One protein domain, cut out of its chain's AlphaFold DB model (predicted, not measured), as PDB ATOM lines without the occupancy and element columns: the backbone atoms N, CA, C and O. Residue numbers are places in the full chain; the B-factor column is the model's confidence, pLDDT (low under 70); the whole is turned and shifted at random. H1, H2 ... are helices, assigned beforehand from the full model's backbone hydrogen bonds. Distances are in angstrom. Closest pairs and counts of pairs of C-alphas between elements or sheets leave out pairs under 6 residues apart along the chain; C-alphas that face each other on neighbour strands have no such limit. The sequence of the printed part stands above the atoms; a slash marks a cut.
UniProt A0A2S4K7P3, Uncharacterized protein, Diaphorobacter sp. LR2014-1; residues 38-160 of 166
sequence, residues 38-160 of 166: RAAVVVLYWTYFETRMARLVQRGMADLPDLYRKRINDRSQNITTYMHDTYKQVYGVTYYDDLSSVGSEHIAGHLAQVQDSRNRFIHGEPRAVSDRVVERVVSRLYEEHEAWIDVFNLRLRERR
ATOM      1  N   ARG A  38      19.464 -31.190  10.694       87.50
ATOM      2  CA  ARG A  38      19.752 -32.051  11.841       87.50
ATOM      3  C   ARG A  38      21.245 -32.328  12.017       87.50
ATOM      4  O   ARG A  38      21.610 -33.281  12.697       87.50
ATOM      5  N   ALA A  39      22.128 -31.493  11.467       86.25
ATOM      6  CA  ALA A  39      23.575 -31.644  11.650       86.25
ATOM      7  C   ALA A  39      24.002 -31.700  13.132       86.25
ATOM      8  O   ALA A  39      24.971 -32.382  13.469       86.25
ATOM      9  N   ALA A  40      23.235 -31.064  14.026       86.12
ATOM     10  CA  ALA A  40      23.424 -31.156  15.472       86.12
ATOM     11  C   ALA A  40      23.404 -32.606  15.999       86.12
ATOM     12  O   ALA A  40      24.157 -32.916  16.916       86.12
ATOM     13  N   VAL A  41      22.631 -33.513  15.390       90.88
ATOM     14  CA  VAL A  41      22.588 -34.943  15.757       90.88
ATOM     15  C   VAL A  41      23.961 -35.595  15.586       90.88
ATOM     16  O   VAL A  41      24.402 -36.338  16.455       90.88
ATOM     17  N   VAL A  42      24.670 -35.282  14.497       91.00
ATOM     18  CA  VAL A  42      26.012 -35.829  14.234       91.00
ATOM     19  C   VAL A  42      27.031 -35.266  15.219       91.00
ATOM     20  O   VAL A  42      27.905 -35.999  15.674       91.00
ATOM     21  N   VAL A  43      26.898 -33.990  15.593       86.44
ATOM     22  CA  VAL A  43      27.756 -33.365  16.610       86.44
ATOM     23  C   VAL A  43      27.526 -33.997  17.985       86.44
ATOM     24  O   VAL A  43      28.493 -34.396  18.627       86.44
ATOM     25  N   LEU A  44      26.267 -34.159  18.405       88.94
ATOM     26  CA  LEU A  44      25.904 -34.812  19.667       88.94
ATOM     27  C   LEU A  44      26.397 -36.259  19.721       88.94
ATOM     28  O   LEU A  44      27.017 -36.657  20.704       88.94
ATOM     29  N   TYR A  45      26.169 -37.021  18.648       91.75
ATOM     30  CA  TYR A  45      26.681 -38.381  18.512       91.75
ATOM     31  C   TYR A  45      28.202 -38.429  18.655       91.75
ATOM     32  O   TYR A  45      28.727 -39.243  19.411       91.75
ATOM     33  N   TRP A  46      28.912 -37.539  17.960       90.06
ATOM     34  CA  TRP A  46      30.365 -37.510  18.011       90.06
ATOM     35  C   TRP A  46      30.864 -37.188  19.420       90.06
ATOM     36  O   TRP A  46      31.693 -37.918  19.950       90.06
ATOM     37  N   THR A  47      30.313 -36.165  20.077       85.50
ATOM     38  CA  THR A  47      30.651 -35.848  21.472       85.50
ATOM     39  C   THR A  47      30.362 -37.024  22.406       85.50
ATOM     40  O   THR A  47      31.174 -37.343  23.271       85.50
ATOM     41  N   TYR A  48      29.244 -37.720  22.220       88.06
ATOM     42  CA  TYR A  48      28.929 -38.925  22.981       88.06
ATOM     43  C   TYR A  48      29.977 -40.033  22.774       88.06
ATOM     44  O   TYR A  48      30.514 -40.560  23.754       88.06
ATOM     45  N   PHE A  49      30.340 -40.336  21.525       89.12
ATOM     46  CA  PHE A  49      31.415 -41.275  21.192       89.12
ATOM     47  C   PHE A  49      32.741 -40.884  21.861       89.12
ATOM     48  O   PHE A  49      33.398 -41.715  22.494       89.12
ATOM     49  N   GLU A  50      33.096 -39.599  21.806       85.69
ATOM     50  CA  GLU A  50      34.291 -39.051  22.443       85.69
ATOM     51  C   GLU A  50      34.299 -39.309  23.960       85.69
ATOM     52  O   GLU A  50      35.292 -39.779  24.517       85.69
ATOM     53  N   THR A  51      33.178 -39.106  24.656       84.75
ATOM     54  CA  THR A  51      33.124 -39.391  26.101       84.75
ATOM     55  C   THR A  51      33.342 -40.874  26.426       84.75
ATOM     56  O   THR A  51      34.038 -41.200  27.393       84.75
ATOM     57  N   ARG A  52      32.808 -41.792  25.610       89.19
ATOM     58  CA  ARG A  52      32.970 -43.244  25.792       89.19
ATOM     59  C   ARG A  52      34.398 -43.707  25.530       89.19
ATOM     60  O   ARG A  52      34.947 -44.492  26.311       89.19
ATOM     61  N   MET A  53      35.037 -43.168  24.498       87.31
ATOM     62  CA  MET A  53      36.449 -43.420  24.214       87.31
ATOM     63  C   MET A  53      37.359 -42.884  25.321       87.31
ATOM     64  O   MET A  53      38.260 -43.594  25.774       87.31
ATOM     65  N   ALA A  54      37.086 -41.688  25.849       83.38
ATOM     66  CA  ALA A  54      37.835 -41.134  26.972       83.38
ATOM     67  C   ALA A  54      37.750 -42.033  28.217       83.38
ATOM     68  O   ALA A  54      38.771 -42.300  28.852       83.38
ATOM     69  N   ARG A  55      36.564 -42.562  28.544       84.50
ATOM     70  CA  ARG A  55      36.379 -43.515  29.657       84.50
ATOM     71  C   ARG A  55      37.170 -44.807  29.443       84.50
ATOM     72  O   ARG A  55      37.808 -45.299  30.374       84.50
ATOM     73  N   LEU A  56      37.140 -45.352  28.226       86.69
ATOM     74  CA  LEU A  56      37.891 -46.548  27.843       86.69
ATOM     75  C   LEU A  56      39.403 -46.321  28.015       86.69
ATOM     76  O   LEU A  56      40.086 -47.145  28.616       86.69
ATOM     77  N   VAL A  57      39.926 -45.177  27.575       85.25
ATOM     78  CA  VAL A  57      41.337 -44.798  27.751       85.25
ATOM     79  C   VAL A  57      41.697 -44.611  29.228       85.25
ATOM     80  O   VAL A  57      42.646 -45.229  29.712       85.25
ATOM     81  N   GLN A  58      40.911 -43.828  29.974       82.44
ATOM     82  CA  GLN A  58      41.117 -43.600  31.411       82.44
ATOM     83  C   GLN A  58      41.166 -44.915  32.190       82.44
ATOM     84  O   GLN A  58      41.981 -45.078  33.100       82.44
ATOM     85  N   ARG A  59      40.327 -45.882  31.807       84.81
ATOM     86  CA  ARG A  59      40.326 -47.215  32.404       84.81
ATOM     87  C   ARG A  59      41.645 -47.951  32.180       84.81
ATOM     88  O   ARG A  59      42.163 -48.533  33.129       84.81
ATOM     89  N   GLY A  60      42.192 -47.923  30.968       82.50
ATOM     90  CA  GLY A  60      43.480 -48.553  30.667       82.50
ATOM     91  C   GLY A  60      44.621 -47.907  31.452       82.50
ATOM     92  O   GLY A  60      45.462 -48.600  32.023       82.50
ATOM     93  N   MET A  61      44.560 -46.585  31.612       82.06
ATOM     94  CA  MET A  61      45.545 -45.796  32.354       82.06
ATOM     95  C   MET A  61      45.472 -45.937  33.882       82.06
ATOM     96  O   MET A  61      46.385 -45.466  34.560       82.06
ATOM     97  N   ALA A  62      44.432 -46.562  34.444       82.50
ATOM     98  CA  ALA A  62      44.191 -46.557  35.891       82.50
ATOM     99  C   ALA A  62      45.319 -47.197  36.730       82.50
ATOM    100  O   ALA A  62      45.480 -46.835  37.889       82.50
ATOM    101  N   ASP A  63      46.124 -48.088  36.137       76.12
ATOM    102  CA  ASP A  63      47.236 -48.774  36.824       76.12
ATOM    103  C   ASP A  63      48.603 -48.182  36.436       76.12
ATOM    104  O   ASP A  63      49.643 -48.641  36.905       76.12
ATOM    105  N   LEU A  64      48.630 -47.157  35.575       79.00
ATOM    106  CA  LEU A  64      49.873 -46.489  35.203       79.00
ATOM    107  C   LEU A  64      50.344 -45.573  36.344       79.00
ATOM    108  O   LEU A  64      49.512 -44.919  36.986       79.00
ATOM    109  N   PRO A  65      51.664 -45.434  36.561       79.75
ATOM    110  CA  PRO A  65      52.187 -44.428  37.479       79.75
ATOM    111  C   PRO A  65      51.768 -43.015  37.045       79.75
ATOM    112  O   PRO A  65      51.700 -42.722  35.847       79.75
ATOM    113  N   ASP A  66      51.535 -42.116  38.004       79.12
ATOM    114  CA  ASP A  66      50.998 -40.766  37.746       79.12
ATOM    115  C   ASP A  66      51.843 -39.962  36.745       79.12
ATOM    116  O   ASP A  66      51.317 -39.211  35.924       79.12
ATOM    117  N   LEU A  67      53.159 -40.183  36.754       74.50
ATOM    118  CA  LEU A  67      54.118 -39.562  35.838       74.50
ATOM    119  C   LEU A  67      53.877 -39.958  34.369       74.50
ATOM    120  O   LEU A  67      53.997 -39.123  33.474       74.50
ATOM    121  N   TYR A  68      53.483 -41.212  34.122       73.06
ATOM    122  CA  TYR A  68      53.103 -41.688  32.789       73.06
ATOM    123  C   TYR A  68      51.723 -41.170  32.387       73.06
ATOM    124  O   TYR A  68      51.554 -40.738  31.247       73.06
ATOM    125  N   ARG A  69      50.762 -41.122  33.323       73.19
ATOM    126  CA  ARG A  69      49.436 -40.540  33.057       73.19
ATOM    127  C   ARG A  69      49.531 -39.071  32.656       73.19
ATOM    128  O   ARG A  69      48.948 -38.673  31.652       73.19
ATOM    129  N   LYS A  70      50.322 -38.283  33.390       74.06
ATOM    130  CA  LYS A  70      50.542 -36.861  33.103       74.06
ATOM    131  C   LYS A  70      51.200 -36.648  31.738       74.06
ATOM    132  O   LYS A  70      50.716 -35.847  30.952       74.06
ATOM    133  N   ARG A  71      52.233 -37.431  31.405       71.31
ATOM    134  CA  ARG A  71      52.918 -37.346  30.101       71.31
ATOM    135  C   ARG A  71      51.992 -37.641  28.915       71.31
ATOM    136  O   ARG A  71      52.122 -37.005  27.873       71.31
ATOM    137  N   ILE A  72      51.097 -38.617  29.062       70.88
ATOM    138  CA  ILE A  72      50.109 -38.976  28.035       70.88
ATOM    139  C   ILE A  72      49.080 -37.847  27.855       70.88
ATOM    140  O   ILE A  72      48.780 -37.460  26.723       70.88
ATOM    141  N   ASN A  73      48.602 -37.269  28.960       70.88
ATOM    142  CA  ASN A  73      47.657 -36.151  28.935       70.88
ATOM    143  C   ASN A  73      48.273 -34.886  28.315       70.88
ATOM    144  O   ASN A  73      47.657 -34.268  27.450       70.88
ATOM    145  N   ASP A  74      49.506 -34.533  28.689       67.75
ATOM    146  CA  ASP A  74      50.172 -33.302  28.236       67.75
ATOM    147  C   ASP A  74      50.474 -33.304  26.722       67.75
ATOM    148  O   ASP A  74      50.546 -32.248  26.093       67.75
ATOM    149  N   ARG A  75      50.643 -34.485  26.109       62.94
ATOM    150  CA  ARG A  75      50.926 -34.628  24.667       62.94
ATOM    151  C   ARG A  75      49.716 -34.414  23.767       62.94
ATOM    152  O   ARG A  75      49.874 -34.268  22.556       62.94
ATOM    153  N   SER A  76      48.522 -34.404  24.336       58.78
ATOM    154  CA  SER A  76      47.306 -34.615  23.574       58.78
ATOM    155  C   SER A  76      46.457 -33.353  23.548       58.78
ATOM    156  O   SER A  76      45.460 -33.228  24.247       58.78
ATOM    157  N   GLN A  77      46.883 -32.386  22.732       53.69
ATOM    158  CA  GLN A  77      46.263 -31.055  22.650       53.69
ATOM    159  C   GLN A  77      44.911 -31.027  21.912       53.69
ATOM    160  O   GLN A  77      44.224 -30.010  21.931       53.69
ATOM    161  N   ASN A  78      44.505 -32.129  21.275       63.78
ATOM    162  CA  ASN A  78      43.217 -32.265  20.596       63.78
ATOM    163  C   ASN A  78      42.547 -33.572  21.034       63.78
ATOM    164  O   ASN A  78      43.170 -34.626  20.933       63.78
ATOM    165  N   ILE A  79      41.290 -33.513  21.485       61.19
ATOM    166  CA  ILE A  79      40.514 -34.661  21.987       61.19
ATOM    167  C   ILE A  79      40.464 -35.817  20.969       61.19
ATOM    168  O   ILE A  79      40.524 -36.986  21.341       61.19
ATOM    169  N   THR A  80      40.445 -35.512  19.671       63.25
ATOM    170  CA  THR A  80      40.377 -36.523  18.609       63.25
ATOM    171  C   THR A  80      41.705 -37.279  18.452       63.25
ATOM    172  O   THR A  80      41.720 -38.509  18.436       63.25
ATOM    173  N   THR A  81      42.832 -36.560  18.401       65.94
ATOM    174  CA  THR A  81      44.186 -37.149  18.369       65.94
ATOM    175  C   THR A  81      44.514 -37.837  19.689       65.94
ATOM    176  O   THR A  81      45.069 -38.933  19.688       65.94
ATOM    177  N   TYR A  82      44.088 -37.238  20.808       68.19
ATOM    178  CA  TYR A  82      44.146 -37.840  22.134       68.19
ATOM    179  C   TYR A  82      43.538 -39.230  22.081       68.19
ATOM    180  O   TYR A  82      44.214 -40.189  22.411       68.19
ATOM    181  N   MET A  83      42.307 -39.386  21.609       70.69
ATOM    182  CA  MET A  83      41.635 -40.673  21.743       70.69
ATOM    183  C   MET A  83      42.124 -41.741  20.781       70.69
ATOM    184  O   MET A  83      42.167 -42.896  21.181       70.69
ATOM    185  N   HIS A  84      42.552 -41.396  19.569       70.94
ATOM    186  CA  HIS A  84      43.086 -42.401  18.651       70.94
ATOM    187  C   HIS A  84      44.512 -42.835  19.035       70.94
ATOM    188  O   HIS A  84      44.791 -44.027  19.195       70.94
ATOM    189  N   ASP A  85      45.408 -41.872  19.261       79.38
ATOM    190  CA  ASP A  85      46.819 -42.171  19.510       79.38
ATOM    191  C   ASP A  85      47.058 -42.616  20.950       79.38
ATOM    192  O   ASP A  85      47.864 -43.519  21.190       79.38
ATOM    193  N   THR A  86      46.330 -42.051  21.918       81.56
ATOM    194  CA  THR A  86      46.428 -42.504  23.313       81.56
ATOM    195  C   THR A  86      45.868 -43.899  23.466       81.56
ATOM    196  O   THR A  86      46.463 -44.698  24.179       81.56
ATOM    197  N   TYR A  87      44.775 -44.233  22.775       86.62
ATOM    198  CA  TYR A  87      44.260 -45.596  22.808       86.62
ATOM    199  C   TYR A  87      45.338 -46.597  22.379       86.62
ATOM    200  O   TYR A  87      45.630 -47.537  23.120       86.62
ATOM    201  N   LYS A  88      46.021 -46.328  21.261       88.19
ATOM    202  CA  LYS A  88      47.138 -47.156  20.795       88.19
ATOM    203  C   LYS A  88      48.306 -47.198  21.780       88.19
ATOM    204  O   LYS A  88      48.894 -48.255  21.976       88.19
ATOM    205  N   GLN A  89      48.644 -46.081  22.420       84.44
ATOM    206  CA  GLN A  89      49.701 -46.050  23.438       84.44
ATOM    207  C   GLN A  89      49.339 -46.851  24.696       84.44
ATOM    208  O   GLN A  89      50.219 -47.452  25.307       84.44
ATOM    209  N   VAL A  90      48.064 -46.856  25.089       85.19
ATOM    210  CA  VAL A  90      47.573 -47.521  26.303       85.19
ATOM    211  C   VAL A  90      47.371 -49.020  26.084       85.19
ATOM    212  O   VAL A  90      47.687 -49.804  26.975       85.19
ATOM    213  N   TYR A  91      46.867 -49.422  24.916       86.94
ATOM    214  CA  TYR A  91      46.462 -50.803  24.636       86.94
ATOM    215  C   TYR A  91      47.336 -51.533  23.606       86.94
ATOM    216  O   TYR A  91      47.159 -52.729  23.392       86.94
ATOM    217  N   GLY A  92      48.282 -50.848  22.958       89.12
ATOM    218  CA  GLY A  92      49.197 -51.432  21.969       89.12
ATOM    219  C   GLY A  92      48.581 -51.706  20.591       89.12
ATOM    220  O   GLY A  92      49.318 -51.983  19.647       89.12
ATOM    221  N   VAL A  93      47.262 -51.579  20.447       91.50
ATOM    222  CA  VAL A  93      46.517 -51.734  19.188       91.50
ATOM    223  C   VAL A  93      45.535 -50.577  19.016       91.50
ATOM    224  O   VAL A  93      45.310 -49.799  19.945       91.50
ATOM    225  N   THR A  94      44.977 -50.411  17.824       90.94
ATOM    226  CA  THR A  94      43.988 -49.361  17.558       90.94
ATOM    227  C   THR A  94      42.590 -49.789  17.999       90.94
ATOM    228  O   THR A  94      42.299 -50.973  18.146       90.94
ATOM    229  N   TYR A  95      41.691 -48.820  18.184       90.88
ATOM    230  CA  TYR A  95      40.290 -49.126  18.479       90.88
ATOM    231  C   TYR A  95      39.618 -49.901  17.333       90.88
ATOM    232  O   TYR A  95      38.746 -50.731  17.568       90.88
ATOM    233  N   TYR A  96      40.058 -49.678  16.093       91.31
ATOM    234  CA  TYR A  96      39.569 -50.408  14.924       91.31
ATOM    235  C   TYR A  96      40.014 -51.878  14.912       91.31
ATOM    236  O   TYR A  96      39.223 -52.744  14.535       91.31
ATOM    237  N   ASP A  97      41.229 -52.178  15.385       92.56
ATOM    238  CA  ASP A  97      41.696 -53.565  15.552       92.56
ATOM    239  C   ASP A  97      40.815 -54.317  16.563       92.56
ATOM    240  O   ASP A  97      40.453 -55.477  16.362       92.56
ATOM    241  N   ASP A  98      40.406 -53.631  17.627       94.25
ATOM    242  CA  ASP A  98      39.521 -54.187  18.647       94.25
ATOM    243  C   ASP A  98      38.092 -54.381  18.166       94.25
ATOM    244  O   ASP A  98      37.507 -55.430  18.427       94.25
ATOM    245  N   LEU A  99      37.543 -53.415  17.424       94.62
ATOM    246  CA  LEU A  99      36.246 -53.578  16.765       94.62
ATOM    247  C   LEU A  99      36.255 -54.796  15.840       94.62
ATOM    248  O   LEU A  99      35.311 -55.579  15.847       94.62
ATOM    249  N   SER A 100      37.345 -54.999  15.101       93.81
ATOM    250  CA  SER A 100      37.516 -56.184  14.255       93.81
ATOM    251  C   SER A 100      37.587 -57.466  15.093       93.81
ATOM    252  O   SER A 100      36.950 -58.463  14.764       93.81
ATOM    253  N   SER A 101      38.295 -57.426  16.224       93.94
ATOM    254  CA  SER A 101      38.452 -58.567  17.137       93.94
ATOM    255  C   SER A 101      37.148 -58.996  17.816       93.94
ATOM    256  O   SER A 101      37.000 -60.169  18.156       93.94
ATOM    257  N   VAL A 102      36.195 -58.075  18.001       95.19
ATOM    258  CA  VAL A 102      34.852 -58.382  18.528       95.19
ATOM    259  C   VAL A 102      33.810 -58.648  17.432       95.19
ATOM    260  O   VAL A 102      32.648 -58.867  17.749       95.19
ATOM    261  N   GLY A 103      34.203 -58.673  16.152       95.25
ATOM    262  CA  GLY A 103      33.296 -58.955  15.030       95.25
ATOM    263  C   GLY A 103      32.482 -57.754  14.531       95.25
ATOM    264  O   GLY A 103      31.526 -57.936  13.782       95.25
ATOM    265  N   SER A 104      32.877 -56.535  14.899       95.44
ATOM    266  CA  SER A 104      32.196 -55.269  14.589       95.44
ATOM    267  C   SER A 104      32.977 -54.402  13.588       95.44
ATOM    268  O   SER A 104      33.010 -53.176  13.693       95.44
ATOM    269  N   GLU A 105      33.631 -55.017  12.598       93.25
ATOM    270  CA  GLU A 105      34.446 -54.312  11.587       93.25
ATOM    271  C   GLU A 105      33.638 -53.262  10.798       93.25
ATOM    272  O   GLU A 105      34.120 -52.166  10.501       93.25
ATOM    273  N   HIS A 106      32.367 -53.538  10.507       92.94
ATOM    274  CA  HIS A 106      31.477 -52.591   9.827       92.94
ATOM    275  C   HIS A 106      31.251 -51.303  10.633       92.94
ATOM    276  O   HIS A 106      31.031 -50.243  10.037       92.94
ATOM    277  N   ILE A 107      31.353 -51.363  11.965       94.75
ATOM    278  CA  ILE A 107      31.306 -50.185  12.839       94.75
ATOM    279  C   ILE A 107      32.568 -49.341  12.682       94.75
ATOM    280  O   ILE A 107      32.467 -48.115  12.653       94.75
ATOM    281  N   ALA A 108      33.739 -49.947  12.476       89.00
ATOM    282  CA  ALA A 108      34.958 -49.192  12.180       89.00
ATOM    283  C   ALA A 108      34.804 -48.389  10.875       89.00
ATOM    284  O   ALA A 108      35.083 -47.188  10.840       89.00
ATOM    285  N   GLY A 109      34.261 -49.020   9.827       89.31
ATOM    286  CA  GLY A 109      33.941 -48.342   8.568       89.31
ATOM    287  C   GLY A 109      32.926 -47.205   8.742       89.31
ATOM    288  O   GLY A 109      33.082 -46.133   8.151       89.31
ATOM    289  N   HIS A 110      31.910 -47.402   9.586       92.44
ATOM    290  CA  HIS A 110      30.949 -46.356   9.930       92.44
ATOM    291  C   HIS A 110      31.617 -45.162  10.631       92.44
ATOM    292  O   HIS A 110      31.453 -44.024  10.182       92.44
ATOM    293  N   LEU A 111      32.398 -45.417  11.683       91.69
ATOM    294  CA  LEU A 111      33.087 -44.392  12.468       91.69
ATOM    295  C   LEU A 111      34.059 -43.576  11.614       91.69
ATOM    296  O   LEU A 111      34.047 -42.348  11.695       91.69
ATOM    297  N   ALA A 112      34.824 -44.227  10.734       89.62
ATOM    298  CA  ALA A 112      35.731 -43.546   9.812       89.62
ATOM    299  C   ALA A 112      34.984 -42.558   8.898       89.62
ATOM    300  O   ALA A 112      35.418 -41.422   8.701       89.62
ATOM    301  N   GLN A 113      33.816 -42.953   8.382       91.38
ATOM    302  CA  GLN A 113      32.995 -42.087   7.533       91.38
ATOM    303  C   GLN A 113      32.379 -40.913   8.308       91.38
ATOM    304  O   GLN A 113      32.241 -39.817   7.757       91.38
ATOM    305  N   VAL A 114      31.974 -41.127   9.564       91.38
ATOM    306  CA  VAL A 114      31.457 -40.052  10.427       91.38
ATOM    307  C   VAL A 114      32.572 -39.072  10.784       91.38
ATOM    308  O   VAL A 114      32.369 -37.863  10.676       91.38
ATOM    309  N   GLN A 115      33.757 -39.577  11.129       88.75
ATOM    310  CA  GLN A 115      34.934 -38.767  11.427       88.75
ATOM    311  C   GLN A 115      35.336 -37.892  10.232       88.75
ATOM    312  O   GLN A 115      35.542 -36.693  10.410       88.75
ATOM    313  N   ASP A 116      35.396 -38.454   9.018       90.94
ATOM    314  CA  ASP A 116      35.677 -37.691   7.792       90.94
ATOM    315  C   ASP A 116      34.654 -36.564   7.580       90.94
ATOM    316  O   ASP A 116      35.019 -35.396   7.423       90.94
ATOM    317  N   SER A 117      33.363 -36.897   7.686       91.81
ATOM    318  CA  SER A 117      32.268 -35.931   7.523       91.81
ATOM    319  C   SER A 117      32.361 -34.790   8.547       91.81
ATOM    320  O   SER A 117      32.225 -33.617   8.199       91.81
ATOM    321  N   ARG A 118      32.645 -35.122   9.813       88.69
ATOM    322  CA  ARG A 118      32.811 -34.159  10.912       88.69
ATOM    323  C   ARG A 118      34.046 -33.281  10.725       88.69
ATOM    324  O   ARG A 118      33.981 -32.082  10.984       88.69
ATOM    325  N   ASN A 119      35.161 -33.850  10.275       88.56
ATOM    326  CA  ASN A 119      36.386 -33.093  10.034       88.56
ATOM    327  C   ASN A 119      36.189 -32.084   8.901       88.56
ATOM    328  O   ASN A 119      36.467 -30.902   9.088       88.56
ATOM    329  N   ARG A 120      35.634 -32.513   7.763       90.81
ATOM    330  CA  ARG A 120      35.305 -31.617   6.643       90.81
ATOM    331  C   ARG A 120      34.352 -30.501   7.066       90.81
ATOM    332  O   ARG A 120      34.579 -29.341   6.731       90.81
ATOM    333  N   PHE A 121      33.345 -30.829   7.875       88.88
ATOM    334  CA  PHE A 121      32.420 -29.847   8.433       88.88
ATOM    335  C   PHE A 121      33.127 -28.762   9.257       88.88
ATOM    336  O   PHE A 121      32.933 -27.574   9.009       88.88
ATOM    337  N   ILE A 122      34.002 -29.155  10.186       84.94
ATOM    338  CA  ILE A 122      34.762 -28.217  11.032       84.94
ATOM    339  C   ILE A 122      35.767 -27.395  10.225       84.94
ATOM    340  O   ILE A 122      36.033 -26.245  10.566       84.94
ATOM    341  N   HIS A 123      36.285 -27.950   9.132       87.50
ATOM    342  CA  HIS A 123      37.169 -27.246   8.206       87.50
ATOM    343  C   HIS A 123      36.430 -26.362   7.187       87.50
ATOM    344  O   HIS A 123      37.050 -25.867   6.248       87.50
ATOM    345  N   GLY A 124      35.135 -26.101   7.391       86.31
ATOM    346  CA  GLY A 124      34.387 -25.114   6.615       86.31
ATOM    347  C   GLY A 124      33.633 -25.686   5.420       86.31
ATOM    348  O   GLY A 124      33.294 -24.930   4.511       86.31
ATOM    349  N   GLU A 125      33.328 -26.988   5.414       89.38
ATOM    350  CA  GLU A 125      32.450 -27.610   4.420       89.38
ATOM    351  C   GLU A 125      31.082 -28.006   5.023       89.38
ATOM    352  O   GLU A 125      30.877 -29.162   5.404       89.38
ATOM    353  N   PRO A 126      30.091 -27.090   5.077       85.12
ATOM    354  CA  PRO A 126      28.782 -27.359   5.687       85.12
ATOM    355  C   PRO A 126      28.045 -28.579   5.113       85.12
ATOM    356  O   PRO A 126      27.329 -29.271   5.831       85.12
ATOM    357  N   ARG A 127      28.242 -28.871   3.820       88.38
ATOM    358  CA  ARG A 127      27.584 -29.983   3.106       88.38
ATOM    359  C   ARG A 127      28.126 -31.363   3.479       88.38
ATOM    360  O   ARG A 127      27.514 -32.367   3.119       88.38
ATOM    361  N   ALA A 128      29.246 -31.425   4.199       91.12
ATOM    362  CA  ALA A 128      29.818 -32.683   4.660       91.12
ATOM    363  C   ALA A 128      28.887 -33.413   5.646       91.12
ATOM    364  O   ALA A 128      28.871 -34.640   5.674       91.12
ATOM    365  N   VAL A 129      28.051 -32.680   6.393       91.00
ATOM    366  CA  VAL A 129      26.993 -33.252   7.240       91.00
ATOM    367  C   VAL A 129      25.642 -33.104   6.538       91.00
ATOM    368  O   VAL A 129      24.872 -32.175   6.783       91.00
ATOM    369  N   SER A 130      25.372 -34.032   5.622       90.31
ATOM    370  CA  SER A 130      24.098 -34.146   4.896       90.31
ATOM    371  C   SER A 130      23.077 -35.009   5.647       90.31
ATOM    372  O   SER A 130      23.443 -35.751   6.558       90.31
ATOM    373  N   ASP A 131      21.804 -34.973   5.234       88.75
ATOM    374  CA  ASP A 131      20.750 -35.818   5.824       88.75
ATOM    375  C   ASP A 131      21.104 -37.307   5.757       88.75
ATOM    376  O   ASP A 131      20.923 -38.030   6.728       88.75
ATOM    377  N   ARG A 132      21.751 -37.747   4.670       91.00
ATOM    378  CA  ARG A 132      22.252 -39.121   4.534       91.00
ATOM    379  C   ARG A 132      23.279 -39.486   5.611       91.00
ATOM    380  O   ARG A 132      23.315 -40.627   6.065       91.00
ATOM    381  N   VAL A 133      24.143 -38.547   6.002       92.25
ATOM    382  CA  VAL A 133      25.111 -38.772   7.090       92.25
ATOM    383  C   VAL A 133      24.377 -38.884   8.422       92.25
ATOM    384  O   VAL A 133      24.680 -39.797   9.188       92.25
ATOM    385  N   VAL A 134      23.394 -38.012   8.666       92.12
ATOM    386  CA  VAL A 134      22.559 -38.043   9.876       92.12
ATOM    387  C   VAL A 134      21.796 -39.365   9.980       92.12
ATOM    388  O   VAL A 134      21.917 -40.053  10.989       92.12
ATOM    389  N   GLU A 135      21.074 -39.770   8.935       92.69
ATOM    390  CA  GLU A 135      20.327 -41.036   8.886       92.69
ATOM    391  C   GLU A 135      21.236 -42.235   9.154       92.69
ATOM    392  O   GLU A 135      20.903 -43.121   9.942       92.69
ATOM    393  N   ARG A 136      22.427 -42.243   8.544       93.38
ATOM    394  CA  ARG A 136      23.407 -43.312   8.741       93.38
ATOM    395  C   ARG A 136      23.876 -43.396  10.193       93.38
ATOM    396  O   ARG A 136      24.007 -44.513  10.688       93.38
ATOM    397  N   VAL A 137      24.123 -42.259  10.850       94.25
ATOM    398  CA  VAL A 137      24.470 -42.195  12.282       94.25
ATOM    399  C   VAL A 137      23.330 -42.750  13.123       94.25
ATOM    400  O   VAL A 137      23.539 -43.697  13.873       94.25
ATOM    401  N   VAL A 138      22.113 -42.232  12.943       93.44
ATOM    402  CA  VAL A 138      20.952 -42.641  13.746       93.44
ATOM    403  C   VAL A 138      20.670 -44.137  13.598       93.44
ATOM    404  O   VAL A 138      20.464 -44.822  14.595       93.44
ATOM    405  N   SER A 139      20.749 -44.670  12.373       93.75
ATOM    406  CA  SER A 139      20.515 -46.095  12.091       93.75
ATOM    407  C   SER A 139      21.492 -47.053  12.783       93.75
ATOM    408  O   SER A 139      21.214 -48.246  12.844       93.75
ATOM    409  N   ARG A 140      22.631 -46.552  13.282       94.38
ATOM    410  CA  ARG A 140      23.709 -47.350  13.889       94.38
ATOM    411  C   ARG A 140      24.000 -46.988  15.342       94.38
ATOM    412  O   ARG A 140      24.925 -47.551  15.913       94.38
ATOM    413  N   LEU A 141      23.222 -46.091  15.952       91.81
ATOM    414  CA  LEU A 141      23.445 -45.623  17.327       91.81
ATOM    415  C   LEU A 141      23.565 -46.772  18.332       91.81
ATOM    416  O   LEU A 141      24.534 -46.842  19.081       91.81
ATOM    417  N   TYR A 142      22.587 -47.678  18.322       91.62
ATOM    418  CA  TYR A 142      22.563 -48.824  19.231       91.62
ATOM    419  C   TYR A 142      23.664 -49.830  18.908       91.62
ATOM    420  O   TYR A 142      24.382 -50.266  19.798       91.62
ATOM    421  N   GLU A 143      23.835 -50.163  17.632       94.38
ATOM    422  CA  GLU A 143      24.823 -51.148  17.192       94.38
ATOM    423  C   GLU A 143      26.261 -50.717  17.520       94.38
ATOM    424  O   GLU A 143      27.070 -51.507  17.999       94.38
ATOM    425  N   GLU A 144      26.580 -49.438  17.318       94.62
ATOM    426  CA  GLU A 144      27.881 -48.892  17.690       94.62
ATOM    427  C   GLU A 144      28.063 -48.823  19.214       94.62
ATOM    428  O   GLU A 144      29.177 -49.015  19.705       94.62
ATOM    429  N   HIS A 145      26.990 -48.593  19.977       93.62
ATOM    430  CA  HIS A 145      27.044 -48.665  21.435       93.62
ATOM    431  C   HIS A 145      27.371 -50.073  21.940       93.62
ATOM    432  O   HIS A 145      28.287 -50.224  22.750       93.62
ATOM    433  N   GLU A 146      26.687 -51.089  21.417       93.94
ATOM    434  CA  GLU A 146      26.942 -52.494  21.749       93.94
ATOM    435  C   GLU A 146      28.378 -52.892  21.393       93.94
ATOM    436  O   GLU A 146      29.102 -53.438  22.227       93.94
ATOM    437  N   ALA A 147      28.857 -52.505  20.206       94.81
ATOM    438  CA  ALA A 147      30.237 -52.759  19.805       94.81
ATOM    439  C   ALA A 147      31.253 -52.124  20.774       94.81
ATOM    440  O   ALA A 147      32.280 -52.726  21.096       94.81
ATOM    441  N   TRP A 148      30.969 -50.922  21.284       94.06
ATOM    442  CA  TRP A 148      31.804 -50.305  22.314       94.06
ATOM    443  C   TRP A 148      31.759 -51.069  23.645       94.06
ATOM    444  O   TRP A 148      32.806 -51.221  24.282       94.06
ATOM    445  N   ILE A 149      30.590 -51.566  24.070       93.00
ATOM    446  CA  ILE A 149      30.460 -52.417  25.266       93.00
ATOM    447  C   ILE A 149      31.334 -53.664  25.115       93.00
ATOM    448  O   ILE A 149      32.091 -53.994  26.035       93.00
ATOM    449  N   ASP A 150      31.285 -54.321  23.957       94.69
ATOM    450  CA  ASP A 150      32.071 -55.519  23.673       94.69
ATOM    451  C   ASP A 150      33.573 -55.252  23.753       94.69
ATOM    452  O   ASP A 150      34.299 -55.994  24.428       94.69
ATOM    453  N   VAL A 151      34.045 -54.154  23.153       93.94
ATOM    454  CA  VAL A 151      35.451 -53.728  23.250       93.94
ATOM    455  C   VAL A 151      35.830 -53.403  24.697       93.94
ATOM    456  O   VAL A 151      36.878 -53.830  25.190       93.94
ATOM    457  N   PHE A 152      34.975 -52.693  25.433       91.44
ATOM    458  CA  PHE A 152      35.222 -52.384  26.840       91.44
ATOM    459  C   PHE A 152      35.350 -53.663  27.679       91.44
ATOM    460  O   PHE A 152      36.268 -53.804  28.496       91.44
ATOM    461  N   ASN A 153      34.462 -54.629  27.453       90.88
ATOM    462  CA  ASN A 153      34.458 -55.922  28.124       90.88
ATOM    463  C   ASN A 153      35.652 -56.801  27.709       90.88
ATOM    464  O   ASN A 153      36.198 -57.519  28.553       90.88
ATOM    465  N   LEU A 154      36.091 -56.756  26.446       92.19
ATOM    466  CA  LEU A 154      37.333 -57.387  25.981       92.19
ATOM    467  C   LEU A 154      38.525 -56.875  26.799       92.19
ATOM    468  O   LEU A 154      39.215 -57.664  27.448       92.19
ATOM    469  N   ARG A 155      38.694 -55.552  26.893       90.75
ATOM    470  CA  ARG A 155      39.800 -54.944  27.653       90.75
ATOM    471  C   ARG A 155      39.744 -55.197  29.145       90.75
ATOM    472  O   ARG A 155      40.781 -55.383  29.782       90.75
ATOM    473  N   LEU A 156      38.548 -55.260  29.723       86.94
ATOM    474  CA  LEU A 156      38.399 -55.676  31.116       86.94
ATOM    475  C   LEU A 156      38.877 -57.111  31.356       86.94
ATOM    476  O   LEU A 156      39.431 -57.381  32.423       86.94
ATOM    477  N   ARG A 157      38.646 -58.026  30.407       86.50
ATOM    478  CA  ARG A 157      39.068 -59.429  30.513       86.50
ATOM    479  C   ARG A 157      40.580 -59.569  30.388       86.50
ATOM    480  O   ARG A 157      41.190 -60.188  31.255       86.50
ATOM    481  N   GLU A 158      41.185 -58.937  29.388       83.31
ATOM    482  CA  GLU A 158      42.638 -58.985  29.168       83.31
ATOM    483  C   GLU A 158      43.432 -58.442  30.357       83.31
ATOM    484  O   GLU A 158      44.445 -59.015  30.741       83.31
ATOM    485  N   ARG A 159      42.924 -57.398  31.016       72.50
ATOM    486  CA  ARG A 159      43.554 -56.811  32.206       72.50
ATOM    487  C   ARG A 159      43.458 -57.689  33.459       72.50
ATOM    488  O   ARG A 159      44.228 -57.505  34.394       72.50
ATOM    489  N   ARG A 160      42.478 -58.598  33.521       59.09
ATOM    490  CA  ARG A 160      42.296 -59.546  34.640       59.09
ATOM    491  C   ARG A 160      43.117 -60.816  34.472       59.09
ATOM    492  O   ARG A 160      43.333 -61.522  35.455       59.09
TER     493      ARG A 160
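Overview. This is residues 38 to 160 of the 166 residues of an uncharacterized protein of Diaphorobacter sp. LR2014-1 (UniProt A0A2S4K7P3). Two long helices, H1 and H7, lie side by side and run the same way, and H3, H4 and H5 cover one side of this pair, with H5 meeting H7 at Ile 107, near its own first end, and from there passing slantwise under H1 at residues 42 to 43. H6 sits at one end, between H5 and H7 along the chain, and H2 lies out at the other end near H3. The printed part has 123 residues with seven named helices, H1 to H7 in order, and no named strand: all helix. It is compact, with a radius of gyration of the C-alphas of 15.1 A and spans of 45, 31 and 18 A.

Along the chain. H1, residues 39 to 61, begins at C-alpha 39 (23.575, -31.644, 11.650) and is 33.3 A long. H2 is residues 66 to 74, H3 79 to 91 and H4 95 to 101. H5, residues 105 to 122, is 26.1 A long. H6 is residues 131 to 138. H7, residues 141 to 160, is 29.1 A long and ends at C-alpha 160 (42.296, -59.546, 34.640).

Arrangement. H1 and H7 only just touch, with 3 pairs of C-alphas within 8 A, the closest Leu 56 and Phe 152 at 6.5 A, at a shallow tilt of 6 degrees. H3 touches H1, closest C-alphas Tyr 87 and Val 57 at 5.8 A. H2 is close to H3 but not clearly touching, closest C-alphas Ile 72 and Thr 86 at 6.9 A. H4 and H5 form a helical hairpin, closest C-alphas Tyr 96 and Ala 108 at 5.5 A. H4 touches H7 about perpendicular, at 83 degrees, closest C-alphas Asp 98 and Val 151 at 6.2 A. H6 touches H1 with residues 39 to 45 of H1 alone, closest C-alphas Val 134 and Val 42 at 6.0 A. In H1 to H7 every O i to N i+4 pair is within hydrogen-bond range.

Size, cuts and confidence. The farthest C-alphas, Arg 127 and Arg 160, are 45.7 A apart. The printed part has no cut and no long link. The pLDDT is under 70 at residues 74 to 82 and 160.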